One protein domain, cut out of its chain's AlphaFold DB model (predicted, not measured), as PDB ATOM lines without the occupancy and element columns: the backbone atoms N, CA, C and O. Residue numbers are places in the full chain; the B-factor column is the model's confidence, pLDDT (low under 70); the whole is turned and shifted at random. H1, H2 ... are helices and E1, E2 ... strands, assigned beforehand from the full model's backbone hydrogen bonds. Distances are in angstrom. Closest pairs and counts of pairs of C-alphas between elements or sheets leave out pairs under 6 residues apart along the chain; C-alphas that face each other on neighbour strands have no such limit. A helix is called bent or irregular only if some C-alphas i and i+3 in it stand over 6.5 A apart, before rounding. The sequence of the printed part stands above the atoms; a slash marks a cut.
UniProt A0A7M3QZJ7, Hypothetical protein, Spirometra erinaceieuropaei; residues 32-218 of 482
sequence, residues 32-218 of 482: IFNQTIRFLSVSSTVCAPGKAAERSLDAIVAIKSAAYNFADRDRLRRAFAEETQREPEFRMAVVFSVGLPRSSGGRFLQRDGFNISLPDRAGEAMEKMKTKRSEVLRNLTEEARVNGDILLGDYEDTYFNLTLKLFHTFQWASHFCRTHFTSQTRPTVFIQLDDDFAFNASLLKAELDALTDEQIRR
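What this domain is: This is residues 32 to 218 of the 482 residues of the protein "Hypothetical protein" of Spirometra erinaceieuropaei (UniProt A0A7M3QZJ7). A strongly twisted five-stranded sheet forms a slab with helices on both faces: H1 and H3 cover one face, and on the other the sheet curls round H4. The small hairpin E4 and E5, with H2 beside it, lies at one end of the long axis, and H6 and H7 lie toward the other. The printed part has 187 residues, with seven named helices and seven named strands in the order E1 E2 H1 E3 E4 E5 H2 H3 E6 H4 H5 E7 H6 H7; the class is mixed, helices and strands. The large sheet, E1 E6 E3 E2 E7, is mixed, and E4 E5 is antiparallel. The whole is compact, with a radius of gyration of the C-alphas of 17.5 A and spans of 50 by 37 by 32 A.

Where its parts are: Find C-alpha 39 at (-36.375, -32.942, 30.546), where E1 begins, residues 39 to 41. E2 is residues 59 to 64, H1 70 to 86 over 24.7 A, and E3 92 to 100 over 26.3 A. Then come E4, 108 to 111, E5, 114 to 117, H2, 121 to 129, and H3, 133 to 147, 20.9 A long. E6 is 150 to 156; H4, 159 to 176, runs 26.0 A from C-alpha 159 at (-37.808, -18.031, 42.667). H5 is 178 to 182, E7 189 to 194, H6 201 to 209, and H7 213 to 216, ending at C-alpha 216 at (-51.856, -42.615, 52.871).

How they stand to each other: Look first at parallel E3 and E2, where N 95 and O 61 are 2.9 A apart. E2, H1, E3 is a strand-helix-strand unit, two parallel neighbours joined through a helix, with a right-handed crossover; E6, H4 H5, E7 is a split one, with E3 E2 between its strands, also right-handed. Parallel E6 and E3 have N 151 and O 96 at 2.8 A, parallel E2 and E7 N 62 and O 191 at 2.8 A, and antiparallel E1 and E6 N 40 and O 152 at 2.8 A. H1 runs along the strands at a height over the sheet of 10.3 A, and H3, on the same face, at 9.7 A. H4 is on the opposite face; its closest C-alphas to E3 are Thr 169 and Ser 97, 6.5 A. It is irregular, with C-alphas 160 and 163 7.1 A apart. H5 and H6 only graze the sheet, H6 only just, with 5 pairs of C-alphas within 10 A. H1 and H6 touch only at their ends, closest at the C-alphas of Glu 83 and Ala 201, 5.7 A. H7 is close to but not clearly touching H6, and H2 likewise to H3. In the hairpin E4 and E5, N 109 and O 116 are 2.8 A apart. Every O i to N i+4 pair is within hydrogen-bond range in H1, H2, H3, H5 and H6; H4 has 12 of 14, and H7 is too short for one.

The domain as a whole: The two C-alphas farthest apart, Glu 89 and Gly 113, are 52.2 A apart. The printed part has no cut. E1 to E2 is the long link, 17 residues. Look for pLDDT under 70 at residues 32 to 36, 54, 111 to 113 and 218.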
ATOM      1  N   ILE A  32     -53.147 -34.176  31.455       38.88
ATOM      2  CA  ILE A  32     -52.943 -33.501  30.171       38.88
ATOM      3  C   ILE A  32     -52.357 -32.113  30.440       38.88
ATOM      4  O   ILE A  32     -53.069 -31.174  30.793       38.88
ATOM      5  N   PHE A  33     -51.042 -31.992  30.267       42.88
ATOM      6  CA  PHE A  33     -50.334 -30.715  30.272       42.88
ATOM      7  C   PHE A  33     -50.011 -30.303  28.832       42.88
ATOM      8  O   PHE A  33     -49.227 -30.981  28.168       42.88
ATOM      9  N   ASN A  34     -50.536 -29.170  28.357       37.88
ATOM     10  CA  ASN A  34     -50.158 -28.663  27.028       37.88
ATOM     11  C   ASN A  34     -48.711 -28.119  27.014       37.88
ATOM     12  O   ASN A  34     -48.083 -28.077  25.958       37.88
ATOM     13  N   GLN A  35     -48.141 -27.771  28.180       45.12
ATOM     14  CA  GLN A  35     -46.694 -27.581  28.323       45.12
ATOM     15  C   GLN A  35     -45.955 -28.910  28.467       45.12
ATOM     16  O   GLN A  35     -45.947 -29.534  29.532       45.12
ATOM     17  N   THR A  36     -45.197 -29.251  27.427       54.84
ATOM     18  CA  THR A  36     -44.042 -30.141  27.565       54.84
ATOM     19  C   THR A  36     -42.893 -29.352  28.197       54.84
ATOM     20  O   THR A  36     -42.123 -28.709  27.484       54.84
ATOM     21  N   ILE A  37     -42.755 -29.380  29.530       70.00
ATOM     22  CA  ILE A  37     -41.520 -28.898  30.162       70.00
ATOM     23  C   ILE A  37     -40.445 -29.937  29.849       70.00
ATOM     24  O   ILE A  37     -40.523 -31.084  30.289       70.00
ATOM     25  N   ARG A  38     -39.461 -29.565  29.031       83.81
ATOM     26  CA  ARG A  38     -38.481 -30.525  28.529       83.81
ATOM     27  C   ARG A  38     -37.532 -30.980  29.637       83.81
ATOM     28  O   ARG A  38     -36.812 -30.174  30.224       83.81
ATOM     29  N   PHE A  39     -37.461 -32.292  29.825       89.69
ATOM     30  CA  PHE A  39     -36.375 -32.942  30.546       89.69
ATOM     31  C   PHE A  39     -35.095 -32.898  29.700       89.69
ATOM     32  O   PHE A  39     -35.044 -33.446  28.597       89.69
ATOM     33  N   LEU A  40     -34.058 -32.246  30.220       91.44
ATOM     34  CA  LEU A  40     -32.690 -32.296  29.692       91.44
ATOM     35  C   LEU A  40     -31.904 -33.460  30.303       91.44
ATOM     36  O   LEU A  40     -31.012 -34.014  29.667       91.44
ATOM     37  N   SER A  41     -32.257 -33.846  31.531       92.44
ATOM     38  CA  SER A  41     -31.828 -35.087  32.169       92.44
ATOM     39  C   SER A  41     -32.930 -35.602  33.094       92.44
ATOM     40  O   SER A  41     -33.655 -34.812  33.704       92.44
ATOM     41  N   VAL A  42     -33.047 -36.922  33.195       93.12
ATOM     42  CA  VAL A  42     -33.906 -37.629  34.153       93.12
ATOM     43  C   VAL A  42     -33.055 -38.625  34.926       93.12
ATOM     44  O   VAL A  42     -32.015 -39.067  34.431       93.12
ATOM     45  N   SER A  43     -33.508 -39.001  36.120       92.44
ATOM     46  CA  SER A  43     -32.763 -39.923  36.966       92.44
ATOM     47  C   SER A  43     -32.569 -41.290  36.291       92.44
ATOM     48  O   SER A  43     -33.473 -41.837  35.658       92.44
ATOM     49  N   SER A  44     -31.360 -41.836  36.425       92.00
ATOM     50  CA  SER A  44     -30.981 -43.182  35.975       92.00
ATOM     51  C   SER A  44     -30.995 -44.213  37.114       92.00
ATOM     52  O   SER A  44     -30.950 -45.422  36.849       92.00
ATOM     53  N   THR A  45     -31.086 -43.736  38.360       89.25
ATOM     54  CA  THR A  45     -31.163 -44.514  39.606       89.25
ATOM     55  C   THR A  45     -32.598 -44.688  40.112       89.25
ATOM     56  O   THR A  45     -32.907 -45.716  40.708       89.25
ATOM     57  N   VAL A  46     -33.491 -43.728  39.843       90.88
ATOM     58  CA  VAL A  46     -34.881 -43.692  40.322       90.88
ATOM     59  C   VAL A  46     -35.824 -43.480  39.137       90.88
ATOM     60  O   VAL A  46     -35.665 -42.524  38.385       90.88
ATOM     61  N   CYS A  47     -36.817 -44.360  38.966       89.69
ATOM     62  CA  CYS A  47     -37.807 -44.277  37.879       89.69
ATOM     63  C   CYS A  47     -37.173 -44.071  36.483       89.69
ATOM     64  O   CYS A  47     -37.576 -43.193  35.720       89.69
ATOM     65  N   ALA A  48     -36.132 -44.841  36.161       90.06
ATOM     66  CA  ALA A  48     -35.377 -44.658  34.924       90.06
ATOM     67  C   ALA A  48     -36.205 -45.054  33.676       90.06
ATOM     68  O   ALA A  48     -36.843 -46.112  33.686       90.06
ATOM     69  N   PRO A  49     -36.169 -44.276  32.573       86.31
ATOM     70  CA  PRO A  49     -36.924 -44.583  31.357       86.31
ATOM     71  C   PRO A  49     -36.639 -45.990  30.818       86.31
ATOM     72  O   PRO A  49     -35.485 -46.390  30.677       86.31
ATOM     73  N   GLY A  50     -37.697 -46.736  30.494       80.12
ATOM     74  CA  GLY A  50     -37.591 -48.083  29.925       80.12
ATOM     75  C   GLY A  50     -37.144 -49.183  30.897       80.12
ATOM     76  O   GLY A  50     -37.107 -50.343  30.490       80.12
ATOM     77  N   LYS A  51     -36.845 -48.871  32.167       80.81
ATOM     78  CA  LYS A  51     -36.629 -49.884  33.211       80.81
ATOM     79  C   LYS A  51     -37.926 -50.182  33.959       80.81
ATOM     80  O   LYS A  51     -38.734 -49.291  34.210       80.81
ATOM     81  N   ALA A  52     -38.106 -51.441  34.354       73.12
ATOM     82  CA  ALA A  52     -39.138 -51.813  35.314       73.12
ATOM     83  C   ALA A  52     -38.756 -51.343  36.731       73.12
ATOM     84  O   ALA A  52     -37.582 -51.129  37.034       73.12
ATOM     85  N   ALA A  53     -39.744 -51.224  37.620       70.50
ATOM     86  CA  ALA A  53     -39.497 -50.990  39.040       70.50
ATOM     87  C   ALA A  53     -38.942 -52.275  39.687       70.50
ATOM     88  O   ALA A  53     -39.701 -53.152  40.087       70.50
ATOM     89  N   GLU A  54     -37.613 -52.394  39.765       66.44
ATOM     90  CA  GLU A  54     -36.919 -53.584  40.294       66.44
ATOM     91  C   GLU A  54     -37.194 -53.850  41.786       66.44
ATOM     92  O   GLU A  54     -37.015 -54.971  42.261       66.44
ATOM     93  N   ARG A  55     -37.604 -52.823  42.544       78.25
ATOM     94  CA  ARG A  55     -37.897 -52.900  43.982       78.25
ATOM     95  C   ARG A  55     -39.090 -52.023  44.346       78.25
ATOM     96  O   ARG A  55     -39.284 -50.952  43.771       78.25
ATOM     97  N   SER A  56     -39.859 -52.464  45.336       87.00
ATOM     98  CA  SER A  56     -40.853 -51.634  46.015       87.00
ATOM     99  C   SER A  56     -40.172 -50.507  46.811       87.00
ATOM    100  O   SER A  56     -39.068 -50.688  47.326       87.00
ATOM    101  N   LEU A  57     -40.828 -49.347  46.877       92.25
ATOM    102  CA  LEU A  57     -40.350 -48.129  47.541       92.25
ATOM    103  C   LEU A  57     -41.445 -47.595  48.455       92.25
ATOM    104  O   LEU A  57     -42.602 -47.513  48.041       92.25
ATOM    105  N   ASP A  58     -41.068 -47.170  49.653       93.56
ATOM    106  CA  ASP A  58     -42.002 -46.638  50.646       93.56
ATOM    107  C   ASP A  58     -42.142 -45.116  50.496       93.56
ATOM    108  O   ASP A  58     -43.245 -44.578  50.615       93.56
ATOM    109  N   ALA A  59     -41.060 -44.430  50.101       93.75
ATOM    110  CA  ALA A  59     -41.069 -43.005  49.772       93.75
ATOM    111  C   ALA A  59     -40.201 -42.652  48.550       93.75
ATOM    112  O   ALA A  59     -39.116 -43.199  48.352       93.75
ATOM    113  N   ILE A  60     -40.649 -41.666  47.770       93.94
ATOM    114  CA  ILE A  60     -39.853 -40.986  46.737       93.94
ATOM    115  C   ILE A  60     -39.722 -39.512  47.138       93.94
ATOM    116  O   ILE A  60     -40.720 -38.799  47.238       93.94
ATOM    117  N   VAL A  61     -38.489 -39.062  47.370       96.06
ATOM    118  CA  VAL A  61     -38.134 -37.721  47.853       96.06
ATOM    119  C   VAL A  61     -37.559 -36.895  46.704       96.06
ATOM    120  O   VAL A  61     -36.485 -37.198  46.187       96.06
ATOM    121  N   ALA A  62     -38.253 -35.827  46.323       96.06
ATOM    122  CA  ALA A  62     -37.809 -34.874  45.315       96.06
ATOM    123  C   ALA A  62     -37.396 -33.545  45.965       96.06
ATOM    124  O   ALA A  62     -38.228 -32.745  46.402       96.06
ATOM    125  N   ILE A  63     -36.089 -33.300  46.021       97.94
ATOM    126  CA  ILE A  63     -35.493 -32.131  46.670       97.94
ATOM    127  C   ILE A  63     -35.321 -31.016  45.637       97.94
ATOM    128  O   ILE A  63     -34.558 -31.146  44.678       97.94
ATOM    129  N   LYS A  64     -36.010 -29.890  45.822       96.56
ATOM    130  CA  LYS A  64     -35.828 -28.676  45.021       96.56
ATOM    131  C   LYS A  64     -34.465 -28.074  45.359       96.56
ATOM    132  O   LYS A  64     -34.276 -27.552  46.453       96.56
ATOM    133  N   SER A  65     -33.526 -28.125  44.416       96.75
ATOM    134  CA  SER A  65     -32.172 -27.589  44.596       96.75
ATOM    135  C   SER A  65     -31.806 -26.615  43.484       96.75
ATOM    136  O   SER A  65     -32.230 -26.798  42.344       96.75
ATOM    137  N   ALA A  66     -31.056 -25.557  43.799       93.00
ATOM    138  CA  ALA A  66     -30.675 -24.546  42.811       93.00
ATOM    139  C   ALA A  66     -29.507 -25.010  41.921       93.00
ATOM    140  O   ALA A  66     -28.596 -25.703  42.383       93.00
ATOM    141  N   ALA A  67     -29.465 -24.546  40.669       94.00
ATOM    142  CA  ALA A  67     -28.420 -24.851  39.677       94.00
ATOM    143  C   ALA A  67     -26.954 -24.767  40.177       94.00
ATOM    144  O   ALA A  67     -26.079 -25.435  39.634       94.00
ATOM    145  N   TYR A  68     -26.667 -23.974  41.213       91.44
ATOM    146  CA  TYR A  68     -25.330 -23.765  41.793       91.44
ATOM    147  C   TYR A  68     -25.110 -24.409  43.182       91.44
ATOM    148  O   TYR A  68     -23.992 -24.356  43.696       91.44
ATOM    149  N   ASN A  69     -26.116 -25.053  43.785       94.50
ATOM    150  CA  ASN A  69     -26.070 -25.617  45.149       94.50
ATOM    151  C   ASN A  69     -25.410 -27.019  45.238       94.50
ATOM    152  O   ASN A  69     -25.822 -27.867  46.028       94.50
ATOM    153  N   PHE A  70     -24.353 -27.271  44.454       95.38
ATOM    154  CA  PHE A  70     -23.631 -28.560  44.404       95.38
ATOM    155  C   PHE A  70     -23.275 -29.110  45.801       95.38
ATOM    156  O   PHE A  70     -23.578 -30.252  46.134       95.38
ATOM    157  N   ALA A  71     -22.693 -28.263  46.657       94.75
ATOM    158  CA  ALA A  71     -22.243 -28.664  47.989       94.75
ATOM    159  C   ALA A  71     -23.389 -28.930  48.989       94.75
ATOM    160  O   ALA A  71     -23.161 -29.615  49.985       94.75
ATOM    161  N   ASP A  72     -24.595 -28.399  48.752       95.62
ATOM    162  CA  ASP A  72     -25.787 -28.739  49.540       95.62
ATOM    163  C   ASP A  72     -26.336 -30.104  49.117       95.62
ATOM    164  O   ASP A  72     -26.586 -30.949  49.975       95.62
ATOM    165  N   ARG A  73     -26.396 -30.385  47.805       97.69
ATOM    166  CA  ARG A  73     -26.758 -31.717  47.292       97.69
ATOM    167  C   ARG A  73     -25.825 -32.800  47.822       97.69
ATOM    168  O   ARG A  73     -26.300 -33.801  48.344       97.69
ATOM    169  N   ASP A  74     -24.514 -32.568  47.815       97.69
ATOM    170  CA  ASP A  74     -23.545 -33.516  48.380       97.69
ATOM    171  C   ASP A  74     -23.683 -33.706  49.899       97.69
ATOM    172  O   ASP A  74     -23.409 -34.796  50.406       97.69
ATOM    173  N   ARG A  75     -24.107 -32.677  50.649       97.81
ATOM    174  CA  ARG A  75     -24.458 -32.828  52.074       97.81
ATOM    175  C   ARG A  75     -25.694 -33.709  52.241       97.81
ATOM    176  O   ARG A  75     -25.657 -34.638  53.043       97.81
ATOM    177  N   LEU A  76     -26.742 -33.458  51.462       98.06
ATOM    178  CA  LEU A  76     -27.999 -34.205  51.527       98.06
ATOM    179  C   LEU A  76     -27.839 -35.660  51.060       98.06
ATOM    180  O   LEU A  76     -28.391 -36.548  51.701       98.06
ATOM    181  N   ARG A  77     -27.016 -35.936  50.037       97.69
ATOM    182  CA  ARG A  77     -26.643 -37.306  49.625       97.69
ATOM    183  C   ARG A  77     -26.072 -38.116  50.790       97.69
ATOM    184  O   ARG A  77     -26.469 -39.261  50.981       97.69
ATOM    185  N   ARG A  78     -25.172 -37.524  51.589       97.69
ATOM    186  CA  ARG A  78     -24.618 -38.182  52.786       97.69
ATOM    187  C   ARG A  78     -25.665 -38.344  53.883       97.69
ATOM    188  O   ARG A  78     -25.848 -39.457  54.355       97.69
ATOM    189  N   ALA A  79     -26.411 -37.285  54.206       97.44
ATOM    190  CA  ALA A  79     -27.452 -37.341  55.232       97.44
ATOM    191  C   ALA A  79     -28.503 -38.428  54.938       97.44
ATOM    192  O   ALA A  79     -28.768 -39.272  55.786       97.44
ATOM    193  N   PHE A  80     -29.045 -38.492  53.716       97.06
ATOM    194  CA  PHE A  80     -30.014 -39.531  53.355       97.06
ATOM    195  C   PHE A  80     -29.394 -40.933  53.249       97.06
ATOM    196  O   PHE A  80     -30.092 -41.913  53.509       97.06
ATOM    197  N   ALA A  81     -28.096 -41.066  52.948       96.56
ATOM    198  CA  ALA A  81     -27.398 -42.349  53.049       96.56
ATOM    199  C   ALA A  81     -27.243 -42.814  54.511       96.56
ATOM    200  O   ALA A  81     -27.404 -44.002  54.784       96.56
ATOM    201  N   GLU A  82     -26.989 -41.900  55.451       97.31
ATOM    202  CA  GLU A  82     -26.961 -42.181  56.895       97.31
ATOM    203  C   GLU A  82     -28.357 -42.543  57.433       97.31
ATOM    204  O   GLU A  82     -28.492 -43.515  58.176       97.31
ATOM    205  N   GLU A  83     -29.415 -41.839  57.012       97.62
ATOM    206  CA  GLU A  83     -30.800 -42.206  57.347       97.62
ATOM    207  C   GLU A  83     -31.182 -43.587  56.780       97.62
ATOM    208  O   GLU A  83     -31.785 -44.390  57.487       97.62
ATOM    209  N   THR A  84     -30.771 -43.911  55.546       95.25
ATOM    210  CA  THR A  84     -31.019 -45.229  54.920       95.25
ATOM    211  C   THR A  84     -30.252 -46.364  55.615       95.25
ATOM    212  O   THR A  84     -30.713 -47.502  55.636       95.25
ATOM    213  N   GLN A  85     -29.088 -46.077  56.208       96.12
ATOM    214  CA  GLN A  85     -28.357 -47.040  57.043       96.12
ATOM    215  C   GLN A  85     -28.993 -47.218  58.427       96.12
ATOM    216  O   GLN A  85     -28.909 -48.305  58.995       96.12
ATOM    217  N   ARG A  86     -29.614 -46.165  58.976       96.56
ATOM    218  CA  ARG A  86     -30.295 -46.206  60.278       96.56
ATOM    219  C   ARG A  86     -31.646 -46.914  60.207       96.56
ATOM    220  O   ARG A  86     -31.982 -47.642  61.131       96.56
ATOM    221  N   GLU A  87     -32.387 -46.704  59.122       97.06
ATOM    222  CA  GLU A  87     -33.739 -47.227  58.916       97.06
ATOM    223  C   GLU A  87     -33.821 -48.068  57.623       97.06
ATOM    224  O   GLU A  87     -34.462 -47.664  56.649       97.06
ATOM    225  N   PRO A  88     -33.163 -49.245  57.569       95.19
ATOM    226  CA  PRO A  88     -33.061 -50.049  56.348       95.19
ATOM    227  C   PRO A  88     -34.396 -50.659  55.888       95.19
ATOM    228  O   PRO A  88     -34.495 -51.121  54.750       95.19
ATOM    229  N   GLU A  89     -35.424 -50.666  56.743       94.69
ATOM    230  CA  GLU A  89     -36.782 -51.081  56.376       94.69
ATOM    231  C   GLU A  89     -37.558 -49.998  55.608       94.69
ATOM    232  O   GLU A  89     -38.497 -50.330  54.887       94.69
ATOM    233  N   PHE A  90     -37.180 -48.716  55.721       95.75
ATOM    234  CA  PHE A  90     -37.863 -47.610  55.043       95.75
ATOM    235  C   PHE A  90     -37.158 -47.256  53.730       95.75
ATOM    236  O   PHE A  90     -36.190 -46.495  53.679       95.75
ATOM    237  N   ARG A  91     -37.643 -47.831  52.628       94.38
ATOM    238  CA  ARG A  91     -36.958 -47.799  51.332       94.38
ATOM    239  C   ARG A  91     -37.276 -46.500  50.608       94.38
ATOM    240  O   ARG A  91     -38.238 -46.401  49.841       94.38
ATOM    241  N   MET A  92     -36.452 -45.499  50.888       94.38
ATOM    242  CA  MET A  92     -36.479 -44.193  50.243       94.38
ATOM    243  C   MET A  92     -35.710 -44.200  48.920       94.38
ATOM    244  O   MET A  92     -34.649 -44.813  48.802       94.38
ATOM    245  N   ALA A  93     -36.193 -43.427  47.952       94.31
ATOM    246  CA  ALA A  93     -35.419 -42.990  46.796       94.31
ATOM    247  C   ALA A  93     -35.328 -41.459  46.786       94.31
ATOM    248  O   ALA A  93     -36.330 -40.792  47.033       94.31
ATOM    249  N   VAL A  94     -34.151 -40.894  46.499       96.25
ATOM    250  CA  VAL A  94     -33.905 -39.441  46.531       96.25
ATOM    251  C   VAL A  94     -33.483 -38.945  45.149       96.25
ATOM    252  O   VAL A  94     -32.627 -39.552  44.509       96.25
ATOM    253  N   VAL A  95     -34.070 -37.831  44.707       97.56
ATOM    254  CA  VAL A  95     -33.704 -37.112  43.477       97.56
ATOM    255  C   VAL A  95     -33.676 -35.601  43.712       97.56
ATOM    256  O   VAL A  95     -34.429 -35.074  44.533       97.56
ATOM    257  N   PHE A  96     -32.849 -34.878  42.956       98.31
ATOM    258  CA  PHE A  96     -32.765 -33.417  43.010       98.31
ATOM    259  C   PHE A  96     -33.410 -32.783  41.775       98.31
ATOM    260  O   PHE A  96     -33.004 -33.053  40.647       98.31
ATOM    261  N   SER A  97     -34.388 -31.902  41.981       97.44
ATOM    262  CA  SER A  97     -35.069 -31.158  40.917       97.44
ATOM    263  C   SER A  97     -34.409 -29.795  40.709       97.44
ATOM    264  O   SER A  97     -34.408 -28.941  41.605       97.44
ATOM    265  N   VAL A  98     -33.816 -29.608  39.528       97.50
ATOM    266  CA  VAL A  98     -32.885 -28.519  39.205       97.50
ATOM    267  C   VAL A  98     -33.234 -27.930  37.831       97.50
ATOM    268  O   VAL A  98     -33.589 -28.657  36.904       97.50
ATOM    269  N   GLY A  99     -33.153 -26.606  37.692       94.69
ATOM    270  CA  GLY A  99     -33.277 -25.929  36.396       94.69
ATOM    271  C   GLY A  99     -31.916 -25.542  35.813       94.69
ATOM    272  O   GLY A  99     -30.859 -25.791  36.395       94.69
ATOM    273  N   LEU A 100     -31.925 -24.859  34.675       93.75
ATOM    274  CA  LEU A 100     -30.728 -24.221  34.138       93.75
ATOM    275  C   LEU A 100     -30.308 -23.021  35.008       93.75
ATOM    276  O   LEU A 100     -31.169 -22.311  35.525       93.75
ATOM    277  N   PRO A 101     -29.007 -22.691  35.119       92.88
ATOM    278  CA  PRO A 101     -28.600 -21.382  35.627       92.88
ATOM    279  C   PRO A 101     -29.232 -20.252  34.796       92.88
ATOM    280  O   PRO A 101     -29.640 -20.458  33.649       92.88
ATOM    281  N   ARG A 102     -29.255 -19.029  35.335       88.25
ATOM    282  CA  ARG A 102     -29.721 -17.849  34.592       88.25
ATOM    283  C   ARG A 102     -28.813 -17.511  33.404       88.25
ATOM    284  O   ARG A 102     -27.620 -17.830  33.398       88.25
ATOM    285  N   SER A 103     -29.373 -16.885  32.376       84.94
ATOM    286  CA  SER A 103     -28.637 -16.341  31.227       84.94
ATOM    287  C   SER A 103     -27.957 -15.011  31.559       84.94
ATOM    288  O   SER A 103     -26.855 -14.750  31.083       84.94
ATOM    289  N   SER A 104     -28.597 -14.185  32.391       83.38
ATOM    290  CA  SER A 104     -28.129 -12.855  32.796       83.38
ATOM    291  C   SER A 104     -28.779 -12.402  34.120       83.38
ATOM    292  O   SER A 104     -29.473 -13.173  34.781       83.38
ATOM    293  N   GLY A 105     -28.534 -11.157  34.547       82.00
ATOM    294  CA  GLY A 105     -29.244 -10.504  35.663       82.00
ATOM    295  C   GLY A 105     -28.707 -10.748  37.082       82.00
ATOM    296  O   GLY A 105     -29.006  -9.955  37.971       82.00
ATOM    297  N   GLY A 106     -27.893 -11.784  37.319       87.81
ATOM    298  CA  GLY A 106     -27.284 -12.033  38.638       87.81
ATOM    299  C   GLY A 106     -28.334 -12.154  39.751       87.81
ATOM    300  O   GLY A 106     -29.312 -12.887  39.586       87.81
ATOM    301  N   ARG A 107     -28.167 -11.415  40.857       89.25
ATOM    302  CA  ARG A 107     -29.140 -11.381  41.971       89.25
ATOM    303  C   ARG A 107     -30.440 -10.613  41.694       89.25
ATOM    304  O   ARG A 107     -31.319 -10.617  42.552       89.25
ATOM    305  N   PHE A 108     -30.556  -9.934  40.551       88.50
ATOM    306  CA  PHE A 108     -31.691  -9.062  40.234       88.50
ATOM    307  C   PHE A 108     -32.707  -9.759  39.321       88.50
ATOM    308  O   PHE A 108     -32.389 -10.190  38.206       88.50
ATOM    309  N   LEU A 109     -33.942  -9.860  39.798       83.44
ATOM    310  CA  LEU A 109     -35.106 -10.382  39.086       83.44
ATOM    311  C   LEU A 109     -36.034  -9.214  38.717       83.44
ATOM    312  O   LEU A 109     -36.148  -8.259  39.479       83.44
ATOM    313  N   GLN A 110     -36.722  -9.296  37.579       79.06
ATOM    314  CA  GLN A 110     -37.715  -8.301  37.156       79.06
ATOM    315  C   GLN A 110     -39.101  -8.957  37.098       79.06
ATOM    316  O   GLN A 110     -39.225 -10.076  36.598       79.06
ATOM    317  N   ARG A 111     -40.134  -8.275  37.603       69.94
ATOM    318  CA  ARG A 111     -41.534  -8.734  37.576       69.94
ATOM    319  C   ARG A 111     -42.477  -7.531  37.469       69.94
ATOM    320  O   ARG A 111     -42.300  -6.552  38.175       69.94
ATOM    321  N   ASP A 112     -43.435  -7.568  36.541       67.19
ATOM    322  CA  ASP A 112     -44.527  -6.585  36.342       67.19
ATOM    323  C   ASP A 112     -44.170  -5.077  36.341       67.19
ATOM    324  O   ASP A 112     -45.026  -4.211  36.577       67.19
ATOM    325  N   GLY A 113     -42.917  -4.748  36.017       67.75
ATOM    326  CA  GLY A 113     -42.386  -3.381  35.984       67.75
ATOM    327  C   GLY A 113     -41.635  -2.940  37.244       67.75
ATOM    328  O   GLY A 113     -41.263  -1.772  37.324       67.75
ATOM    329  N   PHE A 114     -41.383  -3.840  38.198       70.62
ATOM    330  CA  PHE A 114     -40.492  -3.617  39.335       70.62
ATOM    331  C   PHE A 114     -39.305  -4.591  39.348       70.62
ATOM    332  O   PHE A 114     -39.367  -5.697  38.801       70.62
ATOM    333  N   ASN A 115     -38.209  -4.150  39.967       82.69
ATOM    334  CA  ASN A 115     -36.990  -4.930  40.151       82.69
ATOM    335  C   ASN A 115     -36.891  -5.422  41.598       82.69
ATOM    336  O   ASN A 115     -37.122  -4.668  42.541       82.69
ATOM    337  N   ILE A 116     -36.498  -6.682  41.765       83.19
ATOM    338  CA  ILE A 116     -36.289  -7.340  43.052       83.19
ATOM    339  C   ILE A 116     -34.833  -7.792  43.116       83.19
ATOM    340  O   ILE A 116     -34.385  -8.596  42.300       83.19
ATOM    341  N   SER A 117     -34.095  -7.293  44.105       86.81
ATOM    342  CA  SER A 117     -32.804  -7.870  44.484       86.81
ATOM    343  C   SER A 117     -33.035  -9.021  45.455       86.81
ATOM    344  O   SER A 117     -33.843  -8.896  46.373       86.81
ATOM    345  N   LEU A 118     -32.304 -10.120  45.290       87.50
ATOM    346  CA  LEU A 118     -32.165 -11.141  46.324       87.50
ATOM    347  C   LEU A 118     -31.027 -10.719  47.285       87.50
ATOM    348  O   LEU A 118     -29.862 -10.684  46.868       87.50
ATOM    349  N   PRO A 119     -31.320 -10.378  48.557       86.19
ATOM    350  CA  PRO A 119     -30.309  -9.942  49.524       86.19
ATOM    351  C   PRO A 119     -29.628 -11.115  50.255       86.19
ATOM    352  O   PRO A 119     -28.708 -10.894  51.033       86.19
ATOM    353  N   ASP A 120     -30.104 -12.343  50.043       86.19
ATOM    354  CA  ASP A 120     -29.751 -13.542  50.807       86.19
ATOM    355  C   ASP A 120     -28.708 -14.443  50.110       86.19
ATOM    356  O   ASP A 120     -28.217 -14.142  49.019       86.19
ATOM    357  N   ARG A 121     -28.410 -15.597  50.734       87.62
ATOM    358  CA  ARG A 121     -27.524 -16.664  50.229       87.62
ATOM    359  C   ARG A 121     -27.763 -17.010  48.754       87.62
ATOM    360  O   ARG A 121     -26.803 -17.241  48.022       87.62
ATOM    361  N   ALA A 122     -29.022 -17.063  48.310       85.19
ATOM    362  CA  ALA A 122     -29.347 -17.400  46.929       85.19
ATOM    363  C   ALA A 122     -29.001 -16.242  45.984       85.19
ATOM    364  O   ALA A 122     -28.440 -16.474  44.914       85.19
ATOM    365  N   GLY A 123     -29.250 -14.998  46.400       89.19
ATOM    366  CA  GLY A 123     -28.812 -13.806  45.675       89.19
ATOM    367  C   GLY A 123     -27.296 -13.700  45.544       89.19
ATOM    368  O   GLY A 123     -26.782 -13.486  44.447       89.19
ATOM    369  N   GLU A 124     -26.552 -13.912  46.630       90.12
ATOM    370  CA  GLU A 124     -25.086 -13.923  46.587       90.12
ATOM    371  C   GLU A 124     -24.533 -15.010  45.662       90.12
ATOM    372  O   GLU A 124     -23.612 -14.750  44.882       90.12
ATOM    373  N   ALA A 125     -25.128 -16.206  45.687       88.12
ATOM    374  CA  ALA A 125     -24.760 -17.288  44.787       88.12
ATOM    375  C   ALA A 125     -25.081 -16.956  43.317       88.12
ATOM    376  O   ALA A 125     -24.206 -17.110  42.463       88.12
ATOM    377  N   MET A 126     -26.268 -16.418  43.004       88.94
ATOM    378  CA  MET A 126     -26.585 -15.951  41.646       88.94
ATOM    379  C   MET A 126     -25.610 -14.865  41.167       88.94
ATOM    380  O   MET A 126     -25.178 -14.892  40.016       88.94
ATOM    381  N   GLU A 127     -25.219 -13.936  42.042       91.38
ATOM    382  CA  GLU A 127     -24.289 -12.855  41.709       91.38
ATOM    383  C   GLU A 127     -22.867 -13.371  41.442       91.38
ATOM    384  O   GLU A 127     -22.244 -12.990  40.451       91.38
ATOM    385  N   LYS A 128     -22.379 -14.293  42.282       90.31
ATOM    386  CA  LYS A 128     -21.079 -14.966  42.129       90.31
ATOM    387  C   LYS A 128     -21.007 -15.821  40.862       90.31
ATOM    388  O   LYS A 128     -19.940 -15.939  40.261       90.31
ATOM    389  N   MET A 129     -22.126 -16.421  40.455       87.31
ATOM    390  CA  MET A 129     -22.183 -17.357  39.328       87.31
ATOM    391  C   MET A 129     -22.663 -16.717  38.012       87.31
ATOM    392  O   MET A 129     -22.674 -17.398  36.986       87.31
ATOM    393  N   LYS A 130     -22.991 -15.413  37.988       87.81
ATOM    394  CA  LYS A 130     -23.551 -14.712  36.809       87.81
ATOM    395  C   LYS A 130     -22.686 -14.787  35.543       87.81
ATOM    396  O   LYS A 130     -23.220 -14.806  34.441       87.81
ATOM    397  N   THR A 131     -21.360 -14.852  35.688       89.38
ATOM    398  CA  THR A 131     -20.398 -15.013  34.577       89.38
ATOM    399  C   THR A 131     -19.978 -16.469  34.347       89.38
ATOM    400  O   THR A 131     -19.294 -16.768  33.373       89.38
ATOM    401  N   LYS A 132     -20.394 -17.395  35.219       91.25
ATOM    402  CA  LYS A 132     -19.965 -18.803  35.255       91.25
ATOM    403  C   LYS A 132     -20.960 -19.763  34.592       91.25
ATOM    404  O   LYS A 132     -20.881 -20.965  34.826       91.25
ATOM    405  N   ARG A 133     -21.888 -19.280  33.750       91.50
ATOM    406  CA  ARG A 133     -22.947 -20.103  33.118       91.50
ATOM    407  C   ARG A 133     -22.411 -21.415  32.530       91.50
ATOM    408  O   ARG A 133     -22.927 -22.476  32.861       91.50
ATOM    409  N   SER A 134     -21.366 -21.356  31.705       93.69
ATOM    410  CA  SER A 134     -20.786 -22.536  31.040       93.69
ATOM    411  C   SER A 134     -20.104 -23.508  32.013       93.69
ATOM    412  O   SER A 134     -20.167 -24.718  31.816       93.69
ATOM    413  N   GLU A 135     -19.493 -22.992  33.083       94.81
ATOM    414  CA  GLU A 135     -18.900 -23.792  34.162       94.81
ATOM    415  C   GLU A 135     -19.991 -24.519  34.960       94.81
ATOM    416  O   GLU A 135     -19.884 -25.723  35.175       94.81
ATOM    417  N   VAL A 136     -21.077 -23.822  35.319       94.25
ATOM    418  CA  VAL A 136     -22.238 -24.413  36.006       94.25
ATOM    419  C   VAL A 136     -22.904 -25.480  35.147       94.25
ATOM    420  O   VAL A 136     -23.149 -26.570  35.647       94.25
ATOM    421  N   LEU A 137     -23.159 -25.204  33.863       95.06
ATOM    422  CA  LEU A 137     -23.762 -26.176  32.945       95.06
ATOM    423  C   LEU A 137     -22.906 -27.443  32.836       95.06
ATOM    424  O   LEU A 137     -23.417 -28.536  33.054       95.06
ATOM    425  N   ARG A 138     -21.597 -27.301  32.589       95.94
ATOM    426  CA  ARG A 138     -20.662 -28.435  32.528       95.94
ATOM    427  C   ARG A 138     -20.648 -29.235  33.835       95.94
ATOM    428  O   ARG A 138     -20.673 -30.461  33.797       95.94
ATOM    429  N   ASN A 139     -20.613 -28.551  34.981       96.62
ATOM    430  CA  ASN A 139     -20.590 -29.201  36.288       96.62
ATOM    431  C   ASN A 139     -21.922 -29.914  36.595       96.62
ATOM    432  O   ASN A 139     -21.886 -31.010  37.139       96.62
ATOM    433  N   LEU A 140     -23.075 -29.350  36.207       96.12
ATOM    434  CA  LEU A 140     -24.390 -30.000  36.323       96.12
ATOM    435  C   LEU A 140     -24.499 -31.239  35.427       96.12
ATOM    436  O   LEU A 140     -25.001 -32.265  35.875       96.12
ATOM    437  N   THR A 141     -24.019 -31.168  34.180       95.12
ATOM    438  CA  THR A 141     -23.995 -32.325  33.270       95.12
ATOM    439  C   THR A 141     -23.157 -33.463  33.853       95.12
ATOM    440  O   THR A 141     -23.593 -34.611  33.827       95.12
ATOM    441  N   GLU A 142     -21.983 -33.157  34.411       96.69
ATOM    442  CA  GLU A 142     -21.119 -34.164  35.034       96.69
ATOM    443  C   GLU A 142     -21.706 -34.701  36.349       96.69
ATOM    444  O   GLU A 142     -21.712 -35.909  36.560       96.69
ATOM    445  N   GLU A 143     -22.281 -33.846  37.201       97.56
ATOM    446  CA  GLU A 143     -22.959 -34.273  38.431       97.56
ATOM    447  C   GLU A 143     -24.124 -35.230  38.132       97.56
ATOM    448  O   GLU A 143     -24.233 -36.280  38.770       97.56
ATOM    449  N   ALA A 144     -24.958 -34.903  37.138       95.75
ATOM    450  CA  ALA A 144     -26.059 -35.751  36.689       95.75
ATOM    451  C   ALA A 144     -25.558 -37.090  36.125       95.75
ATOM    452  O   ALA A 144     -26.132 -38.137  36.424       95.75
ATOM    453  N   ARG A 145     -24.457 -37.073  35.359       95.12
ATOM    454  CA  ARG A 145     -23.823 -38.278  34.798       95.12
ATOM    455  C   ARG A 145     -23.214 -39.185  35.873       95.12
ATOM    456  O   ARG A 145     -23.243 -40.402  35.712       95.12
ATOM    457  N   VAL A 146     -22.635 -38.609  36.928       96.31
ATOM    458  CA  VAL A 146     -21.939 -39.343  38.000       96.31
ATOM    459  C   VAL A 146     -22.907 -39.903  39.040       96.31
ATOM    460  O   VAL A 146     -22.764 -41.060  39.424       96.31
ATOM    461  N   ASN A 147     -23.889 -39.115  39.489       96.62
ATOM    462  CA  ASN A 147     -24.787 -39.507  40.584       96.62
ATOM    463  C   ASN A 147     -26.102 -40.139  40.096       96.62
ATOM    464  O   ASN A 147     -26.719 -40.914  40.822       96.62
ATOM    465  N   GLY A 148     -26.553 -39.812  38.879       95.75
ATOM    466  CA  GLY A 148     -27.791 -40.349  38.303       95.75
ATOM    467  C   GLY A 148     -29.088 -39.892  38.982       95.75
ATOM    468  O   GLY A 148     -30.153 -40.397  38.640       95.75
ATOM    469  N   ASP A 149     -29.025 -38.947  39.922       96.81
ATOM    470  CA  ASP A 149     -30.128 -38.500  40.789       96.81
ATOM    471  C   ASP A 149     -30.702 -37.117  40.416       96.81
ATOM    472  O   ASP A 149     -31.629 -36.630  41.063       96.81
ATOM    473  N   ILE A 150     -30.184 -36.475  39.364       97.50
ATOM    474  CA  ILE A 150     -30.615 -35.141  38.924       97.50
ATOM    475  C   ILE A 150     -31.790 -35.229  37.937       97.50
ATOM    476  O   ILE A 150     -31.708 -35.891  36.903       97.50
ATOM    477  N   LEU A 151     -32.853 -34.471  38.212       96.56
ATOM    478  CA  LEU A 151     -33.899 -34.115  37.253       96.56
ATOM    479  C   LEU A 151     -33.616 -32.696  36.747       96.56
ATOM    480  O   LEU A 151     -33.905 -31.719  37.444       96.56
ATOM    481  N   LEU A 152     -33.038 -32.576  35.549       96.25
ATOM    482  CA  LEU A 152     -32.639 -31.293  34.961       96.25
ATOM    483  C   LEU A 152     -33.670 -30.830  33.928       96.25
ATOM    484  O   LEU A 152     -33.837 -31.483  32.898       96.25
ATOM    485  N   GLY A 153     -34.320 -29.695  34.185       92.31
ATOM    486  CA  GLY A 153     -35.349 -29.130  33.305       92.31
ATOM    487  C   GLY A 153     -34.898 -27.924  32.481       92.31
ATOM    488  O   GLY A 153     -34.061 -27.131  32.917       92.31
ATOM    489  N   ASP A 154     -35.489 -27.768  31.295       89.50
ATOM    490  CA  ASP A 154     -35.197 -26.709  30.315       89.50
ATOM    491  C   ASP A 154     -35.889 -25.367  30.661       89.50
ATOM    492  O   ASP A 154     -36.736 -24.858  29.930       89.50
ATOM    493  N   TYR A 155     -35.578 -24.810  31.837       85.62
ATOM    494  CA  TYR A 155     -36.075 -23.512  32.321       85.62
ATOM    495  C   TYR A 155     -35.023 -22.812  33.198       85.62
ATOM    496  O   TYR A 155     -34.212 -23.481  33.834       85.62
ATOM    497  N   GLU A 156     -35.023 -21.472  33.280       89.81
ATOM    498  CA  GLU A 156     -34.137 -20.766  34.225       89.81
ATOM    499  C   GLU A 156     -34.564 -21.015  35.680       89.81
ATOM    500  O   GLU A 156     -35.700 -20.735  36.063       89.81
ATOM    501  N   ASP A 157     -33.642 -21.492  36.509       90.75
ATOM    502  CA  ASP A 157     -33.863 -21.799  37.918       90.75
ATOM    503  C   ASP A 157     -33.895 -20.512  38.760       90.75
ATOM    504  O   ASP A 157     -32.863 -19.911  39.075       90.75
ATOM    505  N   THR A 158     -35.103 -20.043  39.072       85.25
ATOM    506  CA  THR A 158     -35.356 -18.794  39.805       85.25
ATOM    507  C   THR A 158     -36.551 -18.940  40.744       85.25
ATOM    508  O   THR A 158     -37.404 -19.804  40.536       85.25
ATOM    509  N   TYR A 159     -36.668 -18.050  41.737       80.38
ATOM    510  CA  TYR A 159     -37.808 -18.031  42.667       80.38
ATOM    511  C   TYR A 159     -39.176 -17.952  41.965       80.38
ATOM    512  O   TYR A 159     -40.129 -18.572  42.429       80.38
ATOM    513  N   PHE A 160     -39.281 -17.263  40.823       77.25
ATOM    514  CA  PHE A 160     -40.540 -17.170  40.069       77.25
ATOM    515  C   PHE A 160     -40.845 -18.433  39.248       77.25
ATOM    516  O   PHE A 160     -42.009 -18.729  38.989       77.25
ATOM    517  N   ASN A 161     -39.818 -19.215  38.906       79.94
ATOM    518  CA  ASN A 161     -39.953 -20.472  38.170       79.94
ATOM    519  C   ASN A 161     -40.042 -21.703  39.093       79.94
ATOM    520  O   ASN A 161     -40.075 -22.830  38.601       79.94
ATOM    521  N   LEU A 162     -40.157 -21.522  40.416       78.69
ATOM    522  CA  LEU A 162     -40.400 -22.627  41.356       78.69
ATOM    523  C   LEU A 162     -41.678 -23.409  41.022       78.69
ATOM    524  O   LEU A 162     -41.709 -24.623  41.199       78.69
ATOM    525  N   THR A 163     -42.695 -22.751  40.464       74.94
ATOM    526  CA  THR A 163     -43.917 -23.404  39.965       74.94
ATOM    527  C   THR A 163     -43.651 -24.269  38.722       74.94
ATOM    528  O   THR A 163     -44.207 -25.356  38.604       74.94
ATOM    529  N   LEU A 164     -42.746 -23.857  37.823       74.25
ATOM    530  CA  LEU A 164     -42.317 -24.697  36.693       74.25
ATOM    531  C   LEU A 164     -41.488 -25.892  37.177       74.25
ATOM    532  O   LEU A 164     -41.718 -27.014  36.732       74.25
ATOM    533  N   LYS A 165     -40.593 -25.686  38.155       83.56
ATOM    534  CA  LYS A 165     -39.871 -26.774  38.836       83.56
ATOM    535  C   LYS A 165     -40.834 -27.766  39.494       83.56
ATOM    536  O   LYS A 165     -40.640 -28.977  39.375       83.56
ATOM    537  N   LEU A 166     -41.891 -27.275  40.139       79.50
ATOM    538  CA  LEU A 166     -42.943 -28.092  40.739       79.50
ATOM    539  C   LEU A 166     -43.626 -28.982  39.684       79.50
ATOM    540  O   LEU A 166     -43.636 -30.205  39.834       79.50
ATOM    541  N   PHE A 167     -44.115 -28.393  38.587       75.69
ATOM    542  CA  PHE A 167     -44.773 -29.139  37.507       75.69
ATOM    543  C   PHE A 167     -43.833 -30.114  36.793       75.69
ATOM    544  O   PHE A 167     -44.211 -31.264  36.605       75.69
ATOM    545  N   HIS A 168     -42.596 -29.721  36.488       84.25
ATOM    546  CA  HIS A 168     -41.555 -30.599  35.936       84.25
ATOM    547  C   HIS A 168     -41.345 -31.857  36.797       84.25
ATOM    548  O   HIS A 168     -41.280 -32.978  36.292       84.25
ATOM    549  N   THR A 169     -41.310 -31.682  38.120       85.25
ATOM    550  CA  THR A 169     -41.135 -32.789  39.071       85.25
ATOM    551  C   THR A 169     -42.366 -33.705  39.113       85.25
ATOM    552  O   THR A 169     -42.223 -34.928  39.113       85.25
ATOM    553  N   PHE A 170     -43.583 -33.144  39.097       82.25
ATOM    554  CA  PHE A 170     -44.820 -33.935  39.033       82.25
ATOM    555  C   PHE A 170     -45.018 -34.635  37.679       82.25
ATOM    556  O   PHE A 170     -45.493 -35.769  37.656       82.25
ATOM    557  N   GLN A 171     -44.614 -34.017  36.564       81.44
ATOM    558  CA  GLN A 171     -44.602 -34.641  35.238       81.44
ATOM    559  C   GLN A 171     -43.684 -35.870  35.228       81.44
ATOM    560  O   GLN A 171     -44.106 -36.938  34.783       81.44
ATOM    561  N   TRP A 172     -42.475 -35.767  35.799       88.38
ATOM    562  CA  TRP A 172     -41.577 -36.917  35.948       88.38
ATOM    563  C   TRP A 172     -42.201 -38.025  36.807       88.38
ATOM    564  O   TRP A 172     -42.269 -39.174  36.372       88.38
ATOM    565  N   ALA A 173     -42.722 -37.688  37.991       85.69
ATOM    566  CA  ALA A 173     -43.309 -38.675  38.897       85.69
ATOM    567  C   ALA A 173     -44.550 -39.368  38.291       85.69
ATOM    568  O   ALA A 173     -44.698 -40.585  38.397       85.69
ATOM    569  N   SER A 174     -45.422 -38.617  37.612       80.88
ATOM    570  CA  SER A 174     -46.649 -39.145  37.002       80.88
ATOM    571  C   SER A 174     -46.386 -40.012  35.765       80.88
ATOM    572  O   SER A 174     -47.124 -40.970  35.526       80.88
ATOM    573  N   HIS A 175     -45.333 -39.708  34.996       81.62
ATOM    574  CA  HIS A 175     -44.969 -40.460  33.797       81.62
ATOM    575  C   HIS A 175     -44.071 -41.668  34.112       81.62
ATOM    576  O   HIS A 175     -44.403 -42.791  33.740       81.62
ATOM    577  N   PHE A 176     -42.958 -41.460  34.824       87.00
ATOM    578  CA  PHE A 176     -41.930 -42.488  35.026       87.00
ATOM    579  C   PHE A 176     -42.090 -43.280  36.333       87.00
ATOM    580  O   PHE A 176     -41.828 -44.480  36.345       87.00
ATOM    581  N   CYS A 177     -42.547 -42.661  37.429       85.94
ATOM    582  CA  CYS A 177     -42.711 -43.351  38.721       85.94
ATOM    583  C   CYS A 177     -44.081 -44.024  38.911       85.94
ATOM    584  O   CYS A 177     -44.345 -44.590  39.971       85.94
ATOM    585  N   ARG A 178     -44.965 -43.976  37.903       82.75
ATOM    586  CA  ARG A 178     -46.374 -44.406  37.985       82.75
ATOM    587  C   ARG A 178     -46.568 -45.783  38.629       82.75
ATOM    588  O   ARG A 178     -47.440 -45.930  39.480       82.75
ATOM    589  N   THR A 179     -45.733 -46.756  38.267       82.69
ATOM    590  CA  THR A 179     -45.758 -48.134  38.791       82.69
ATOM    591  C   THR A 179     -45.629 -48.201  40.312       82.69
ATOM    592  O   THR A 179     -46.339 -48.985  40.940       82.69
ATOM    593  N   HIS A 180     -44.799 -47.352  40.927       84.25
ATOM    594  CA  HIS A 180     -44.654 -47.316  42.383       84.25
ATOM    595  C   HIS A 180     -45.965 -46.911  43.073       84.25
ATOM    596  O   HIS A 180     -46.334 -47.516  44.078       84.25
ATOM    597  N   PHE A 181     -46.708 -45.958  42.504       80.38
ATOM    598  CA  PHE A 181     -47.971 -45.469  43.064       80.38
ATOM    599  C   PHE A 181     -49.178 -46.374  42.755       80.38
ATOM    600  O   PHE A 181     -50.113 -46.446  43.555       80.38
ATOM    601  N   THR A 182     -49.188 -47.058  41.602       77.50
ATOM    602  CA  THR A 182     -50.349 -47.846  41.141       77.50
ATOM    603  C   THR A 182     -50.280 -49.340  41.433       77.50
ATOM    604  O   THR A 182     -51.322 -49.987  41.424       77.50
ATOM    605  N   SER A 183     -49.087 -49.908  41.625       77.31
ATOM    606  CA  SER A 183     -48.882 -51.369  41.584       77.31
ATOM    607  C   SER A 183     -48.370 -51.979  42.891       77.31
ATOM    608  O   SER A 183     -48.158 -53.188  42.950       77.31
ATOM    609  N   GLN A 184     -48.179 -51.172  43.937       79.38
ATOM    610  CA  GLN A 184     -47.818 -51.640  45.277       79.38
ATOM    611  C   GLN A 184     -49.054 -51.733  46.180       79.38
ATOM    612  O   GLN A 184     -49.972 -50.915  46.072       79.38
ATOM    613  N   THR A 185     -49.064 -52.728  47.073       81.12
ATOM    614  CA  THR A 185     -50.149 -52.964  48.040       81.12
ATOM    615  C   THR A 185     -50.316 -51.753  48.959       81.12
ATOM    616  O   THR A 185     -51.352 -51.088  48.927       81.12
ATOM    617  N   ARG A 186     -49.239 -51.408  49.679       86.88
ATOM    618  CA  ARG A 186     -49.109 -50.146  50.410       86.88
ATOM    619  C   ARG A 186     -48.707 -49.029  49.433       86.88
ATOM    620  O   ARG A 186     -47.835 -49.274  48.595       86.88
ATOM    621  N   PRO A 187     -49.302 -47.824  49.489       84.75
ATOM    622  CA  PRO A 187     -48.966 -46.749  48.560       84.75
ATOM    623  C   PRO A 187     -47.625 -46.096  48.922       84.75
ATOM    624  O   PRO A 187     -47.418 -45.709  50.068       84.75
ATOM    625  N   THR A 188     -46.751 -45.894  47.933       89.38
ATOM    626  CA  THR A 188     -45.563 -45.032  48.077       89.38
ATOM    627  C   THR A 188     -45.973 -43.587  48.325       89.38
ATOM    628  O   THR A 188     -46.771 -43.042  47.557       89.38
ATOM    629  N   VAL A 189     -45.378 -42.929  49.321       89.81
ATOM    630  CA  VAL A 189     -45.543 -41.479  49.490       89.81
ATOM    631  C   VAL A 189     -44.585 -40.690  48.604       89.81
ATOM    632  O   VAL A 189     -43.442 -41.084  48.368       89.81
ATOM    633  N   PHE A 190     -45.049 -39.541  48.118       89.50
ATOM    634  CA  PHE A 190     -44.243 -38.612  47.337       89.50
ATOM    635  C   PHE A 190     -43.969 -37.350  48.157       89.50
ATOM    636  O   PHE A 190     -44.898 -36.676  48.596       89.50
ATOM    637  N   ILE A 191     -42.692 -37.053  48.384       90.50
ATOM    638  CA  ILE A 191     -42.233 -36.034  49.332       90.50
ATOM    639  C   ILE A 191     -41.478 -34.955  48.561       90.50
ATOM    640  O   ILE A 191     -40.581 -35.262  47.778       90.50
ATOM    641  N   GLN A 192     -41.811 -33.687  48.795       88.56
ATOM    642  CA  GLN A 192     -41.112 -32.544  48.208       88.56
ATOM    643  C   GLN A 192     -40.479 -31.685  49.300       88.56
ATOM    644  O   GLN A 192     -41.161 -31.273  50.235       88.56
ATOM    645  N   LEU A 193     -39.186 -31.394  49.153       90.81
ATOM    646  CA  LEU A 193     -38.381 -30.613  50.102       90.81
ATOM    647  C   LEU A 193     -37.623 -29.496  49.374       90.81
ATOM    648  O   LEU A 193     -37.509 -29.527  48.150       90.81
ATOM    649  N   ASP A 194     -37.085 -28.535  50.117       92.62
ATOM    650  CA  ASP A 194     -36.051 -27.598  49.649       92.62
ATOM    651  C   ASP A 194     -34.660 -28.065  50.126       92.62
ATOM    652  O   ASP A 194     -34.560 -28.849  51.070       92.62
ATOM    653  N   ASP A 195     -33.584 -27.625  49.461       94.44
ATOM    654  CA  ASP A 195     -32.210 -28.108  49.714       94.44
ATOM    655  C   ASP A 195     -31.526 -27.583  50.994       94.44
ATOM    656  O   ASP A 195     -30.331 -27.798  51.204       94.44
ATOM    657  N   ASP A 196     -32.298 -26.953  51.880       91.31
ATOM    658  CA  ASP A 196     -31.952 -26.612  53.259       91.31
ATOM    659  C   ASP A 196     -32.735 -27.425  54.320       91.31
ATOM    660  O   ASP A 196     -32.564 -27.186  55.517       91.31
ATOM    661  N   PHE A 197     -33.515 -28.441  53.915       91.50
ATOM    662  CA  PHE A 197     -34.244 -29.348  54.817       91.50
ATOM    663  C   PHE A 197     -33.866 -30.830  54.647       91.50
ATOM    664  O   PHE A 197     -33.587 -31.318  53.553       91.50
ATOM    665  N   ALA A 198     -33.950 -31.571  55.755       93.50
ATOM    666  CA  ALA A 198     -33.898 -33.030  55.824       93.50
ATOM    667  C   ALA A 198     -34.881 -33.525  56.905       93.50
ATOM    668  O   ALA A 198     -35.380 -32.727  57.702       93.50
ATOM    669  N   PHE A 199     -35.157 -34.830  56.948       93.81
ATOM    670  CA  PHE A 199     -36.015 -35.459  57.960       93.81
ATOM    671  C   PHE A 199     -35.361 -36.726  58.527       93.81
ATOM    672  O   PHE A 199     -34.487 -37.312  57.895       93.81
ATOM    673  N   ASN A 200     -35.805 -37.153  59.711       96.12
ATOM    674  CA  ASN A 200     -35.408 -38.427  60.308       96.12
ATOM    675  C   ASN A 200     -36.274 -39.564  59.736       96.12
ATOM    676  O   ASN A 200     -37.504 -39.486  59.805       96.12
ATOM    677  N   ALA A 201     -35.649 -40.599  59.172       96.69
ATOM    678  CA  ALA A 201     -36.370 -41.674  58.489       96.69
ATOM    679  C   ALA A 201     -37.219 -42.526  59.443       96.69
ATOM    680  O   ALA A 201     -38.371 -42.804  59.128       96.69
ATOM    681  N   SER A 202     -36.699 -42.875  60.623       97.06
ATOM    682  CA  SER A 202     -37.408 -43.684  61.627       97.06
ATOM    683  C   SER A 202     -38.686 -43.012  62.137       97.06
ATOM    684  O   SER A 202     -39.722 -43.662  62.263       97.06
ATOM    685  N   LEU A 203     -38.647 -41.697  62.387       96.19
ATOM    686  CA  LEU A 203     -39.833 -40.931  62.788       96.19
ATOM    687  C   LEU A 203     -40.863 -40.859  61.656       96.19
ATOM    688  O   LEU A 203     -42.045 -41.091  61.893       96.19
ATOM    689  N   LEU A 204     -40.430 -40.596  60.417       94.31
ATOM    690  CA  LEU A 204     -41.342 -40.571  59.273       94.31
ATOM    691  C   LEU A 204     -41.964 -41.952  59.002       94.31
ATOM    692  O   LEU A 204     -43.157 -42.035  58.719       94.31
ATOM    693  N   LYS A 205     -41.178 -43.030  59.129       95.62
ATOM    694  CA  LYS A 205     -41.658 -44.413  59.049       95.62
ATOM    695  C   LYS A 205     -42.739 -44.667  60.098       95.62
ATOM    696  O   LYS A 205     -43.795 -45.164  59.735       95.62
ATOM    697  N   ALA A 206     -42.523 -44.276  61.356       96.56
ATOM    698  CA  ALA A 206     -43.496 -44.464  62.433       96.56
ATOM    699  C   ALA A 206     -44.821 -43.708  62.195       96.56
ATOM    700  O   ALA A 206     -45.894 -44.285  62.366       96.56
ATOM    701  N   GLU A 207     -44.762 -42.451  61.740       94.50
ATOM    702  CA  GLU A 207     -45.957 -41.661  61.391       94.50
ATOM    703  C   GLU A 207     -46.719 -42.253  60.190       94.50
ATOM    704  O   GLU A 207     -47.948 -42.220  60.154       94.50
ATOM    705  N   LEU A 208     -46.016 -42.834  59.210       92.75
ATOM    706  CA  LEU A 208     -46.634 -43.545  58.084       92.75
ATOM    707  C   LEU A 208     -47.175 -44.925  58.488       92.75
ATOM    708  O   LEU A 208     -48.234 -45.328  58.009       92.75
ATOM    709  N   ASP A 209     -46.494 -45.636  59.387       93.94
ATOM    710  CA  ASP A 209     -46.928 -46.921  59.944       93.94
ATOM    711  C   ASP A 209     -48.226 -46.787  60.756       93.94
ATOM    712  O   ASP A 209     -49.040 -47.709  60.748       93.94
ATOM    713  N   ALA A 210     -48.480 -45.618  61.354       95.00
ATOM    714  CA  ALA A 210     -49.737 -45.289  62.026       95.00
ATOM    715  C   ALA A 210     -50.933 -45.023  61.079       95.00
ATOM    716  O   ALA A 210     -52.064 -44.905  61.558       95.00
ATOM    717  N   LEU A 211     -50.722 -44.928  59.757       91.94
ATOM    718  CA  LEU A 211     -51.771 -44.647  58.767       91.94
ATOM    719  C   LEU A 211     -52.183 -45.882  57.948       91.94
ATOM    720  O   LEU A 211     -51.354 -46.674  57.489       91.94
ATOM    721  N   THR A 212     -53.487 -45.989  57.679       91.88
ATOM    722  CA  THR A 212     -54.044 -46.969  56.734       91.88
ATOM    723  C   THR A 212     -53.745 -46.585  55.283       91.88
ATOM    724  O   THR A 212     -53.558 -45.410  54.959       91.88
ATOM    725  N   ASP A 213     -53.783 -47.556  54.367       88.06
ATOM    726  CA  ASP A 213     -53.548 -47.306  52.938       88.06
ATOM    727  C   ASP A 213     -54.519 -46.272  52.334       88.06
ATOM    728  O   ASP A 213     -54.141 -45.512  51.442       88.06
ATOM    729  N   GLU A 214     -55.759 -46.190  52.831       83.25
ATOM    730  CA  GLU A 214     -56.726 -45.163  52.411       83.25
ATOM    731  C   GLU A 214     -56.357 -43.759  52.902       83.25
ATOM    732  O   GLU A 214     -56.578 -42.781  52.183       83.25
ATOM    733  N   GLN A 215     -55.790 -43.651  54.108       83.44
ATOM    734  CA  GLN A 215     -55.283 -42.389  54.645       83.44
ATOM    735  C   GLN A 215     -54.024 -41.956  53.891       83.44
ATOM    736  O   GLN A 215     -53.950 -40.808  53.461       83.44
ATOM    737  N   ILE A 216     -53.084 -42.877  53.638       82.75
ATOM    738  CA  ILE A 216     -51.856 -42.615  52.871       82.75
ATOM    739  C   ILE A 216     -52.192 -42.121  51.451       82.75
ATOM    740  O   ILE A 216     -51.620 -41.131  51.002       82.75
ATOM    741  N   ARG A 217     -53.187 -42.707  50.765       76.00
ATOM    742  CA  ARG A 217     -53.652 -42.237  49.435       76.00
ATOM    743  C   ARG A 217     -54.242 -40.817  49.428       76.00
ATOM    744  O   ARG A 217     -54.483 -40.275  48.352       76.00
ATOM    745  N   ARG A 218     -54.506 -40.220  50.595       69.75
ATOM    746  CA  ARG A 218     -55.119 -38.888  50.750       69.75
ATOM    747  C   ARG A 218     -54.297 -37.941  51.630       69.75
ATOM    748  O   ARG A 218     -54.760 -36.835  51.911       69.75
TER     749      ARG A 218